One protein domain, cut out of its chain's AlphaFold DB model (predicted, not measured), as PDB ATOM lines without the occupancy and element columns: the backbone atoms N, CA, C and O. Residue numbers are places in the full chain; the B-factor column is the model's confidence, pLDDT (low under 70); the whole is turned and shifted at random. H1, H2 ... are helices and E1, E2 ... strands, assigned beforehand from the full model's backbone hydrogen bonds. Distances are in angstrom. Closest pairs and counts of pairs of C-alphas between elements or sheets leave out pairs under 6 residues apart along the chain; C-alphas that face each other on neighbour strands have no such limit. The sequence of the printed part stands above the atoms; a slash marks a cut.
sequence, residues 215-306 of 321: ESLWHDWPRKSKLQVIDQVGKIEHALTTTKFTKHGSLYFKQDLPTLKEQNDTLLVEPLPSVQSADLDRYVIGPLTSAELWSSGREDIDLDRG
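AT A GLANCE: This is residues 215 to 306 of the 321 residues of an uncharacterized protein of Uncinocarpus reesii (strain UAMH 1704) (UniProt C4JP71). Expect little regular structure: a small two-stranded antiparallel sheet, E1 next to E2, sits among long loops, and helix H2 reaches away from it as an arm, its residues 230 to 241 sticking out, with short H1 near its far end. The printed part has 92 residues, 36 of them in named elements: three helices and two strands, ordered H1, H2, E1, H3, E2, a mixed class. It is extended, with radius of gyration of the C-alphas 18.9 A, and spans 53 by 41 by 19 A.

HOW THE PARTS SIT: Start at E1, residues 250 to 253, and E2, residues 283 to 286, antiparallel at 137 degrees; N 286 and O 250, 2.8 A apart, are within hydrogen-bond range. H2, residues 223 to 242, is apart from E2 and from H3, residues 277 to 280. H1, residues 215 to 218, is close to H2 but not clearly touching; their closest C-alphas, of Trp 218 and Lys 226, are 7.3 A apart. In H2 every O i to N i+4 pair is within hydrogen-bond range; H1 and H3 are too short for one.

IN THESE COORDINATES: Find C-alpha 223 at (97.552, 235.671, 272.205); H2 runs 28.3 A from there. E1 spans 10.4 A; E2, 9.6 A, ends at C-alpha 286, (106.475, 270.635, 294.533).

THE WHOLE: The printed part has no cut. The E1 to H3 link is long, 23 residues; within it, residues 260 to 264 have pLDDT under 70.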
ATOM      1  N   GLU A 215     109.401 243.470 274.530       88.94
ATOM      2  CA  GLU A 215     109.620 243.549 273.081       88.94
ATOM      3  C   GLU A 215     110.237 242.268 272.507       88.94
ATOM      4  O   GLU A 215     109.763 241.751 271.495       88.94
ATOM      5  N   SER A 216     111.228 241.699 273.201       88.56
ATOM      6  CA  SER A 216     111.931 240.488 272.756       88.56
ATOM      7  C   SER A 216     111.047 239.239 272.722       88.56
ATOM      8  O   SER A 216     111.357 238.285 272.018       88.56
ATOM      9  N   LEU A 217     109.943 239.245 273.471       90.81
ATOM     10  CA  LEU A 217     109.034 238.109 273.621       90.81
ATOM     11  C   LEU A 217     107.690 238.337 272.923       90.81
ATOM     12  O   LEU A 217     106.960 237.385 272.634       90.81
ATOM     13  N   TRP A 218     107.342 239.597 272.646       92.50
ATOM     14  CA  TRP A 218     106.002 239.986 272.229       92.50
ATOM     15  C   TRP A 218     105.564 239.286 270.947       92.50
ATOM     16  O   TRP A 218     104.424 238.845 270.849       92.50
ATOM     17  N   HIS A 219     106.428 239.144 269.947       92.69
ATOM     18  CA  HIS A 219     106.023 238.538 268.676       92.69
ATOM     19  C   HIS A 219     105.822 237.021 268.764       92.69
ATOM     20  O   HIS A 219     104.912 236.504 268.114       92.69
ATOM     21  N   ASP A 220     106.578 236.347 269.630       93.94
ATOM     22  CA  ASP A 220     106.566 234.889 269.774       93.94
ATOM     23  C   ASP A 220     105.499 234.385 270.755       93.94
ATOM     24  O   ASP A 220     105.107 233.215 270.728       93.94
ATOM     25  N   TRP A 221     104.998 235.259 271.628       94.31
ATOM     26  CA  TRP A 221     104.031 234.872 272.645       94.31
ATOM     27  C   TRP A 221     102.638 234.529 272.089       94.31
ATOM     28  O   TRP A 221     102.118 235.213 271.199       94.31
ATOM     29  N   PRO A 222     101.952 233.521 272.667       96.69
ATOM     30  CA  PRO A 222     100.552 233.249 272.368       96.69
ATOM     31  C   PRO A 222      99.650 234.440 272.714       96.69
ATOM     32  O   PRO A 222      99.872 235.153 273.692       96.69
ATOM     33  N   ARG A 223      98.547 234.603 271.970       96.00
ATOM     34  CA  ARG A 223      97.552 235.671 272.205       96.00
ATOM     35  C   ARG A 223      97.072 235.735 273.659       96.00
ATOM     36  O   ARG A 223      96.887 236.827 274.181       96.00
ATOM     37  N   LYS A 224      96.883 234.583 274.313       96.81
ATOM     38  CA  LYS A 224      96.435 234.515 275.713       96.81
ATOM     39  C   LYS A 224      97.400 235.241 276.659       96.81
ATOM     40  O   LYS A 224      96.943 236.051 277.454       96.81
ATOM     41  N   SER A 225      98.707 235.010 276.527       95.75
ATOM     42  CA  SER A 225      99.732 235.669 277.347       95.75
ATOM     43  C   SER A 225      99.774 237.178 277.101       95.75
ATOM     44  O   SER A 225      99.875 237.955 278.044       95.75
ATOM     45  N   LYS A 226      99.599 237.614 275.845       96.00
ATOM     46  CA  LYS A 226      99.507 239.047 275.506       96.00
ATOM     47  C   LYS A 226      98.336 239.731 276.198       96.00
ATOM     48  O   LYS A 226      98.501 240.808 276.753       96.00
ATOM     49  N   LEU A 227      97.162 239.096 276.180       97.00
ATOM     50  CA  LEU A 227      95.972 239.630 276.845       97.00
ATOM     51  C   LEU A 227      96.164 239.738 278.363       97.00
ATOM     52  O   LEU A 227      95.686 240.697 278.954       97.00
ATOM     53  N   GLN A 228      96.893 238.806 278.983       96.75
ATOM     54  CA  GLN A 228      97.225 238.886 280.410       96.75
ATOM     55  C   GLN A 228      98.141 240.072 280.728       96.75
ATOM     56  O   GLN A 228      97.912 240.755 281.720       96.75
ATOM     57  N   VAL A 229      99.140 240.353 279.884       95.50
ATOM     58  CA  VAL A 229      99.982 241.552 280.049       95.50
ATOM     59  C   VAL A 229      99.165 242.827 279.871       95.50
ATOM     60  O   VAL A 229      99.302 243.746 280.667       95.50
ATOM     61  N   ILE A 230      98.285 242.882 278.869       96.56
ATOM     62  CA  ILE A 230      97.410 244.046 278.653       96.56
ATOM     63  C   ILE A 230      96.518 244.289 279.879       96.56
ATOM     64  O   ILE A 230      96.383 245.427 280.312       96.56
ATOM     65  N   ASP A 231      95.958 243.233 280.473       97.38
ATOM     66  CA  ASP A 231      95.181 243.329 281.716       97.38
ATOM     67  C   ASP A 231      96.022 243.861 282.892       97.38
ATOM     68  O   ASP A 231      95.564 244.717 283.647       97.38
ATOM     69  N   GLN A 232      97.273 243.411 283.032       96.06
ATOM     70  CA  GLN A 232      98.196 243.922 284.054       96.06
ATOM     71  C   GLN A 232      98.528 245.406 283.849       96.06
ATOM     72  O   GLN A 232      98.478 246.172 284.807       96.06
ATOM     73  N   VAL A 233      98.813 245.823 282.612       96.19
ATOM     74  CA  VAL A 233      99.056 247.234 282.275       96.19
ATOM     75  C   VAL A 233      97.819 248.077 282.581       96.19
ATOM     76  O   VAL A 233      97.944 249.111 283.229       96.19
ATOM     77  N   GLY A 234      96.624 247.601 282.215       97.44
ATOM     78  CA  GLY A 234      95.368 248.291 282.514       97.44
ATOM     79  C   GLY A 234      95.115 248.463 284.015       97.44
ATOM     80  O   GLY A 234      94.609 249.498 284.439       97.44
ATOM     81  N   LYS A 235      95.519 247.495 284.848       96.06
ATOM     82  CA  LYS A 235      95.450 247.622 286.316       96.06
ATOM     83  C   LYS A 235      96.386 248.702 286.854       96.06
ATOM     84  O   LYS A 235      95.977 249.459 287.732       96.06
ATOM     85  N   ILE A 236      97.608 248.783 286.328       95.62
ATOM     86  CA  ILE A 236      98.569 249.830 286.705       95.62
ATOM     87  C   ILE A 236      98.035 251.200 286.271       95.62
ATOM     88  O   ILE A 236      97.957 252.110 287.090       95.62
ATOM     89  N   GLU A 237      97.589 251.336 285.021       95.75
ATOM     90  CA  GLU A 237      97.010 252.579 284.497       95.75
ATOM     91  C   GLU A 237      95.796 253.036 285.316       95.75
ATOM     92  O   GLU A 237      95.682 254.211 285.668       95.75
ATOM     93  N   HIS A 238      94.916 252.108 285.694       94.38
ATOM     94  CA  HIS A 238      93.783 252.403 286.564       94.38
ATOM     95  C   HIS A 238      94.232 252.927 287.938       94.38
ATOM     96  O   HIS A 238      93.685 253.917 288.422       94.38
ATOM     97  N   ALA A 239      95.236 252.312 288.573       92.12
ATOM     98  CA  ALA A 239      95.760 252.783 289.860       92.12
ATOM     99  C   ALA A 239      96.345 254.207 289.766       92.12
ATOM    100  O   ALA A 239      96.079 255.050 290.624       92.12
ATOM    101  N   LEU A 240      97.078 254.503 288.689       92.94
ATOM    102  CA  LEU A 240      97.659 255.826 288.452       92.94
ATOM    103  C   LEU A 240      96.588 256.893 288.191       92.94
ATOM    104  O   LEU A 240      96.633 257.971 288.773       92.94
ATOM    105  N   THR A 241      95.608 256.593 287.339       92.19
ATOM    106  CA  THR A 241      94.588 257.565 286.899       92.19
ATOM    107  C   THR A 241      93.504 257.835 287.941       92.19
ATOM    108  O   THR A 241      92.892 258.903 287.931       92.19
ATOM    109  N   THR A 242      93.259 256.895 288.855       91.25
ATOM    110  CA  THR A 242      92.300 257.084 289.959       91.25
ATOM    111  C   THR A 242      92.887 257.856 291.138       91.25
ATOM    112  O   THR A 242      92.132 258.432 291.924       91.25
ATOM    113  N   THR A 243      94.215 257.937 291.242       91.06
ATOM    114  CA  THR A 243      94.900 258.704 292.288       91.06
ATOM    115  C   THR A 243      94.886 260.193 291.943       91.06
ATOM    116  O   THR A 243      95.561 260.638 291.018       91.06
ATOM    117  N   LYS A 244      94.108 260.984 292.690       90.81
ATOM    118  CA  LYS A 244      93.957 262.429 292.457       90.81
ATOM    119  C   LYS A 244      94.736 263.241 293.482       90.81
ATOM    120  O   LYS A 244      94.421 263.198 294.670       90.81
ATOM    121  N   PHE A 245      95.689 264.037 293.012       90.75
ATOM    122  CA  PHE A 245      96.437 264.989 293.835       90.75
ATOM    123  C   PHE A 245      95.682 266.313 293.979       90.75
ATOM    124  O   PHE A 245      94.917 266.698 293.099       90.75
ATOM    125  N   THR A 246      95.886 267.022 295.090       89.62
ATOM    126  CA  THR A 246      95.251 268.334 295.342       89.62
ATOM    127  C   THR A 246      95.882 269.481 294.556       89.62
ATOM    128  O   THR A 246      95.245 270.517 294.350       89.62
ATOM    129  N   LYS A 247      97.127 269.299 294.108       89.50
ATOM    130  CA  LYS A 247      97.911 270.274 293.347       89.50
ATOM    131  C   LYS A 247      98.533 269.620 292.122       89.50
ATOM    132  O   LYS A 247      98.747 268.410 292.089       89.50
ATOM    133  N   HIS A 248      98.864 270.451 291.145       88.75
ATOM    134  CA  HIS A 248      99.637 270.063 289.978       88.75
ATOM    135  C   HIS A 248     101.119 270.388 290.195       88.75
ATOM    136  O   HIS A 248     101.464 271.501 290.597       88.75
ATOM    137  N   GLY A 249     101.993 269.430 289.904       91.62
ATOM    138  CA  GLY A 249     103.432 269.541 290.110       91.62
ATOM    139  C   GLY A 249     104.093 268.169 290.066       91.62
ATOM    140  O   GLY A 249     103.474 267.200 289.621       91.62
ATOM    141  N   SER A 250     105.327 268.089 290.551       93.69
ATOM    142  CA  SER A 250     106.017 266.810 290.736       93.69
ATOM    143  C   SER A 250     105.962 266.369 292.206       93.69
ATOM    144  O   SER A 250     105.795 267.203 293.098       93.69
ATOM    145  N   LEU A 251     106.059 265.065 292.472       94.44
ATOM    146  CA  LEU A 251     106.016 264.506 293.829       94.44
ATOM    147  C   LEU A 251     107.408 264.534 294.465       94.44
ATOM    148  O   LEU A 251     108.368 264.226 293.775       94.44
ATOM    149  N   TYR A 252     107.516 264.864 295.751       94.62
ATOM    150  CA  TYR A 252     108.774 264.920 296.511       94.62
ATOM    151  C   TYR A 252     108.577 264.412 297.939       94.62
ATOM    152  O   TYR A 252     107.445 264.372 298.432       94.62
ATOM    153  N   PHE A 253     109.671 264.116 298.648       92.94
ATOM    154  CA  PHE A 253     109.623 264.048 300.107       92.94
ATOM    155  C   PHE A 253     109.639 265.454 300.712       92.94
ATOM    156  O   PHE A 253     110.347 266.349 300.246       92.94
ATOM    157  N   LYS A 254     108.908 265.653 301.815       90.94
ATOM    158  CA  LYS A 254     108.859 266.947 302.527       90.94
ATOM    159  C   LYS A 254     110.232 267.442 302.983       90.94
ATOM    160  O   LYS A 254     110.467 268.646 303.075       90.94
ATOM    161  N   GLN A 255     111.134 266.521 303.312       89.62
ATOM    162  CA  GLN A 255     112.473 266.864 303.787       89.62
ATOM    163  C   GLN A 255     113.345 267.503 302.697       89.62
ATOM    164  O   GLN A 255     114.151 268.371 303.026       89.62
ATOM    165  N   ASP A 256     113.121 267.144 301.429       89.81
ATOM    166  CA  ASP A 256     113.917 267.614 300.289       89.81
ATOM    167  C   ASP A 256     113.493 269.006 299.810       89.81
ATOM    168  O   ASP A 256     114.249 269.678 299.110       89.81
ATOM    169  N   LEU A 257     112.298 269.457 300.214       86.12
ATOM    170  CA  LEU A 257     111.742 270.776 299.907       86.12
ATOM    171  C   LEU A 257     111.511 271.597 301.186       86.12
ATOM    172  O   LEU A 257     110.366 271.878 301.555       86.12
ATOM    173  N   PRO A 258     112.581 272.025 301.887       72.19
ATOM    174  CA  PRO A 258     112.456 272.753 303.144       72.19
ATOM    175  C   PRO A 258     111.699 274.078 303.021       72.19
ATOM    176  O   PRO A 258     111.056 274.498 303.978       72.19
ATOM    177  N   THR A 259     111.726 274.701 301.846       71.12
ATOM    178  CA  THR A 259     111.014 275.947 301.538       71.12
ATOM    179  C   THR A 259     109.494 275.788 301.451       71.12
ATOM    180  O   THR A 259     108.788 276.782 301.564       71.12
ATOM    181  N   LEU A 260     108.969 274.564 301.299       68.62
ATOM    182  CA  LEU A 260     107.524 274.287 301.239       68.62
ATOM    183  C   LEU A 260     106.940 273.776 302.570       68.62
ATOM    184  O   LEU A 260     105.758 273.438 302.629       68.62
ATOM    185  N   LYS A 261     107.741 273.723 303.646       57.00
ATOM    186  CA  LYS A 261     107.389 273.086 304.932       57.00
ATOM    187  C   LYS A 261     106.216 273.721 305.692       57.00
ATOM    188  O   LYS A 261     105.726 273.110 306.633       57.00
ATOM    189  N   GLU A 262     105.749 274.905 305.305       53.06
ATOM    190  CA  GLU A 262     104.718 275.646 306.051       53.06
ATOM    191  C   GLU A 262     103.272 275.348 305.619       53.06
ATOM    192  O   GLU A 262     102.329 275.862 306.221       53.06
ATOM    193  N   GLN A 263     103.059 274.503 304.607       58.16
ATOM    194  CA  GLN A 263     101.715 274.189 304.119       58.16
ATOM    195  C   GLN A 263     101.275 272.804 304.613       58.16
ATOM    196  O   GLN A 263     101.684 271.778 304.071       58.16
ATOM    197  N   ASN A 264     100.409 272.774 305.634       60.62
ATOM    198  CA  ASN A 264      99.662 271.583 306.070       60.62
ATOM    199  C   ASN A 264      98.580 271.212 305.038       60.62
ATOM    200  O   ASN A 264      97.390 271.161 305.352       60.62
ATOM    201  N   ASP A 265      98.987 270.997 303.790       70.75
ATOM    202  CA  ASP A 265      98.079 270.664 302.704       70.75
ATOM    203  C   ASP A 265      97.958 269.149 302.550       70.75
ATOM    204  O   ASP A 265      98.948 268.416 302.505       70.75
ATOM    205  N   THR A 266      96.720 268.674 302.434       79.69
ATOM    206  CA  THR A 266      96.437 267.272 302.129       79.69
ATOM    207  C   THR A 266      96.973 266.930 300.737       79.69
ATOM    208  O   THR A 266      96.697 267.644 299.774       79.69
ATOM    209  N   LEU A 267      97.715 265.824 300.612       85.00
ATOM    210  CA  LEU A 267      98.330 265.404 299.346       85.00
ATOM    211  C   LEU A 267      97.292 264.992 298.287       85.00
ATOM    212  O   LEU A 267      97.396 265.374 297.120       85.00
ATOM    213  N   LEU A 268      96.300 264.200 298.699       83.62
ATOM    214  CA  LEU A 268      95.295 263.598 297.822       83.62
ATOM    215  C   LEU A 268      93.920 264.242 298.024       83.62
ATOM    216  O   LEU A 268      93.569 264.646 299.132       83.62
ATOM    217  N   VAL A 269      93.133 264.320 296.947       79.62
ATOM    218  CA  VAL A 269      91.751 264.835 296.972       79.62
ATOM    219  C   VAL A 269      90.827 263.870 297.712       79.62
ATOM    220  O   VAL A 269      89.971 264.291 298.485       79.62
ATOM    221  N   GLU A 270      91.005 262.575 297.469       79.50
ATOM    222  CA  GLU A 270      90.231 261.496 298.075       79.50
ATOM    223  C   GLU A 270      91.209 260.546 298.789       79.50
ATOM    224  O   GLU A 270      92.240 260.193 298.207       79.50
ATOM    225  N   PRO A 271      90.938 260.140 300.043       74.00
ATOM    226  CA  PRO A 271      91.794 259.196 300.748       74.00
ATOM    227  C   PRO A 271      91.718 257.816 300.090       74.00
ATOM    228  O   PRO A 271      90.637 257.329 299.750       74.00
ATOM    229  N   LEU A 272      92.868 257.159 299.946       79.56
ATOM    230  CA  LEU A 272      92.930 255.792 299.439       79.56
ATOM    231  C   LEU A 272      92.503 254.819 300.556       79.56
ATOM    232  O   LEU A 272      93.104 254.850 301.630       79.56
ATOM    233  N   PRO A 273      91.508 253.934 300.341       71.75
ATOM    234  CA  PRO A 273      90.934 253.094 301.404       71.75
ATOM    235  C   PRO A 273      91.936 252.183 302.126       71.75
ATOM    236  O   PRO A 273      91.686 251.757 303.250       71.75
ATOM    237  N   SER A 274      93.041 251.843 301.460       72.00
ATOM    238  CA  SER A 274      94.067 250.909 301.927       72.00
ATOM    239  C   SER A 274      95.330 251.580 302.475       72.00
ATOM    240  O   SER A 274      96.246 250.864 302.864       72.00
ATOM    241  N   VAL A 275      95.404 252.914 302.489       76.12
ATOM    242  CA  VAL A 275      96.626 253.666 302.822       76.12
ATOM    243  C   VAL A 275      96.370 254.532 304.047       76.12
ATOM    244  O   VAL A 275      95.365 255.243 304.110       76.12
ATOM    245  N   GLN A 276      97.267 254.488 305.032       72.94
ATOM    246  CA  GLN A 276      97.130 255.329 306.217       72.94
ATOM    247  C   GLN A 276      97.557 256.760 305.891       72.94
ATOM    248  O   GLN A 276      98.495 256.998 305.134       72.94
ATOM    249  N   SER A 277      96.908 257.749 306.508       70.31
ATOM    250  CA  SER A 277      97.272 259.159 306.311       70.31
ATOM    251  C   SER A 277      98.721 259.460 306.710       70.31
ATOM    252  O   SER A 277      99.323 260.367 306.145       70.31
ATOM    253  N   ALA A 278      99.285 258.692 307.649       72.25
ATOM    254  CA  ALA A 278     100.682 258.800 308.065       72.25
ATOM    255  C   ALA A 278     101.668 258.428 306.942       72.25
ATOM    256  O   ALA A 278     102.706 259.071 306.815       72.25
ATOM    257  N   ASP A 279     101.320 257.459 306.090       78.69
ATOM    258  CA  ASP A 279     102.166 257.041 304.963       78.69
ATOM    259  C   ASP A 279     102.233 258.139 303.890       78.69
ATOM    260  O   ASP A 279     103.247 258.321 303.220       78.69
ATOM    261  N   LEU A 280     101.158 258.923 303.761       85.94
ATOM    262  CA  LEU A 280     101.070 260.053 302.835       85.94
ATOM    263  C   LEU A 280     101.754 261.318 303.370       85.94
ATOM    264  O   LEU A 280     102.133 262.181 302.579       85.94
ATOM    265  N   ASP A 281     101.930 261.435 304.690       86.81
ATOM    266  CA  ASP A 281     102.429 262.654 305.331       86.81
ATOM    267  C   ASP A 281     103.887 262.963 304.977       86.81
ATOM    268  O   ASP A 281     104.310 264.113 305.047       86.81
ATOM    269  N   ARG A 282     104.664 261.972 304.535       89.81
ATOM    270  CA  ARG A 282     106.048 262.197 304.099       89.81
ATOM    271  C   ARG A 282     106.165 262.849 302.718       89.81
ATOM    272  O   ARG A 282     107.240 263.345 302.381       89.81
ATOM    273  N   TYR A 283     105.089 262.857 301.930       91.81
ATOM    274  CA  TYR A 283     105.087 263.327 300.546       91.81
ATOM    275  C   TYR A 283     104.492 264.734 300.403       91.81
ATOM    276  O   TYR A 283     103.641 265.162 301.182       91.81
ATOM    277  N   VAL A 284     104.923 265.455 299.367       92.00
ATOM    278  CA  VAL A 284     104.402 266.777 298.996       92.00
ATOM    279  C   VAL A 284     104.473 266.977 297.481       92.00
ATOM    280  O   VAL A 284     105.345 266.418 296.817       92.00
ATOM    281  N   ILE A 285     103.562 267.782 296.930       92.06
ATOM    282  CA  ILE A 285     103.662 268.252 295.544       92.06
ATOM    283  C   ILE A 285     104.495 269.528 295.522       92.06
ATOM    284  O   ILE A 285     104.181 270.484 296.228       92.06
ATOM    285  N   GLY A 286     105.546 269.527 294.712       91.31
ATOM    286  CA  GLY A 286     106.475 270.635 294.533       91.31
ATOM    287  C   GLY A 286     106.551 271.109 293.079       91.31
ATOM    288  O   GLY A 286     105.659 270.809 292.277       91.31
ATOM    289  N   PRO A 287     107.622 271.835 292.720       91.19
ATOM    290  CA  PRO A 287     107.824 272.349 291.372       91.19
ATOM    291  C   PRO A 287     107.899 271.243 290.314       91.19
ATOM    292  O   PRO A 287     108.320 270.119 290.592       91.19
ATOM    293  N   LEU A 288     107.531 271.571 289.079       90.94
ATOM    294  CA  LEU A 288     107.659 270.682 287.929       90.94
ATOM    295  C   LEU A 288     109.129 270.446 287.569       90.94
ATOM    296  O   LEU A 288     109.924 271.381 287.524       90.94
ATOM    297  N   THR A 289     109.468 269.206 287.222       89.94
ATOM    298  CA  THR A 289     110.831 268.783 286.846       89.94
ATOM    299  C   THR A 289     111.094 268.769 285.339       89.94
ATOM    300  O   THR A 289     112.224 268.527 284.924       89.94
ATOM    301  N   SER A 290     110.078 269.029 284.504       85.75
ATOM    302  CA  SER A 290     110.200 268.938 283.040       85.75
ATOM    303  C   SER A 290     111.314 269.838 282.503       85.75
ATOM    304  O   SER A 290     111.247 271.058 282.653       85.75
ATOM    305  N   ALA A 291     112.301 269.252 281.818       82.69
ATOM    306  CA  ALA A 291     113.460 269.966 281.273       82.69
ATOM    307  C   ALA A 291     113.090 271.167 280.383       82.69
ATOM    308  O   ALA A 291     113.842 272.135 280.295       82.69
ATOM    309  N   GLU A 292     111.921 271.149 279.743       83.50
ATOM    310  CA  GLU A 292     111.420 272.248 278.909       83.50
ATOM    311  C   GLU A 292     111.192 273.548 279.699       83.50
ATOM    312  O   GLU A 292     111.322 274.636 279.142       83.50
ATOM    313  N   LEU A 293     110.898 273.450 281.000       81.19
ATOM    314  CA  LEU A 293     110.699 274.596 281.899       81.19
ATOM    315  C   LEU A 293     112.010 275.138 282.490       81.19
ATOM    316  O   LEU A 293     112.013 276.194 283.123       81.19
ATOM    317  N   TRP A 294     113.112 274.415 282.284       80.00
ATOM    318  CA  TRP A 294     114.407 274.643 282.934       80.00
ATOM    319  C   TRP A 294     115.573 274.672 281.945       80.00
ATOM    320  O   TRP A 294     116.722 274.482 282.332       80.00
ATOM    321  N   SER A 295     115.287 274.839 280.657       79.38
ATOM    322  CA  SER A 295     116.316 274.854 279.626       79.38
ATOM    323  C   SER A 295     116.135 276.007 278.657       79.38
ATOM    324  O   SER A 295     115.050 276.570 278.489       79.38
ATOM    325  N   SER A 296     117.218 276.296 277.938       79.25
ATOM    326  CA  SER A 296     117.260 277.311 276.881       79.25
ATOM    327  C   SER A 296     117.054 278.734 277.410       79.25
ATOM    328  O   SER A 296     116.362 279.528 276.778       79.25
ATOM    329  N   GLY A 297     117.670 279.046 278.554       76.00
ATOM    330  CA  GLY A 297     117.595 280.351 279.209       76.00
ATOM    331  C   GLY A 297     116.356 280.528 280.083       76.00
ATOM    332  O   GLY A 297     116.166 281.599 280.643       76.00
ATOM    333  N   ARG A 298     115.499 279.506 280.206       80.38
ATOM    334  CA  ARG A 298     114.317 279.533 281.086       80.38
ATOM    335  C   ARG A 298     114.666 279.240 282.538       80.38
ATOM    336  O   ARG A 298     113.864 279.534 283.413       80.38
ATOM    337  N   GLU A 299     115.838 278.673 282.786       79.06
ATOM    338  CA  GLU A 299     116.438 278.498 284.104       79.06
ATOM    339  C   GLU A 299     116.614 279.835 284.844       79.06
ATOM    340  O   GLU A 299     116.330 279.903 286.036       79.06
ATOM    341  N   ASP A 300     116.965 280.901 284.119       80.94
ATOM    342  CA  ASP A 300     117.242 282.234 284.675       80.94
ATOM    343  C   ASP A 300     115.994 283.124 284.770       80.94
ATOM    344  O   ASP A 300     116.043 284.234 285.302       80.94
ATOM    345  N   ILE A 301     114.863 282.663 284.230       84.25
ATOM    346  CA  ILE A 301     113.603 283.403 284.281       84.25
ATOM    347  C   ILE A 301     112.893 283.054 285.588       84.25
ATOM    348  O   ILE A 301     112.746 281.878 285.944       84.25
ATOM    349  N   ASP A 302     112.402 284.087 286.271       81.44
ATOM    350  CA  ASP A 302     111.493 283.950 287.406       81.44
ATOM    351  C   ASP A 302     110.114 283.473 286.917       81.44
ATOM    352  O   ASP A 302     109.194 284.247 286.654       81.44
ATOM    353  N   LEU A 303     110.026 282.168 286.662       79.88
ATOM    354  CA  LEU A 303     108.810 281.455 286.303       79.88
ATOM    355  C   LEU A 303     108.285 280.737 287.543       79.88
ATOM    356  O   LEU A 303     109.023 279.979 288.182       79.88
ATOM    357  N   ASP A 304     106.992 280.895 287.821       81.06
ATOM    358  CA  ASP A 304     106.301 279.987 288.730       81.06
ATOM    359  C   ASP A 304     106.267 278.593 288.092       81.06
ATOM    360  O   ASP A 304     105.737 278.389 286.995       81.06
ATOM    361  N   ARG A 305     106.894 277.632 288.768       85.88
ATOM    362  CA  ARG A 305     107.007 276.240 288.320       85.88
ATOM    363  C   ARG A 305     106.152 275.309 289.174       85.88
ATOM    364  O   ARG A 305     106.298 274.092 289.080       85.88
ATOM    365  N   GLY A 306     105.242 275.871 289.965       83.31
ATOM    366  CA  GLY A 306     104.375 275.159 290.883       83.31
ATOM    367  C   GLY A 306     104.994 274.957 292.270       83.31
ATOM    368  O   GLY A 306     106.126 275.369 292.528       83.31
TER     369      GLY A 306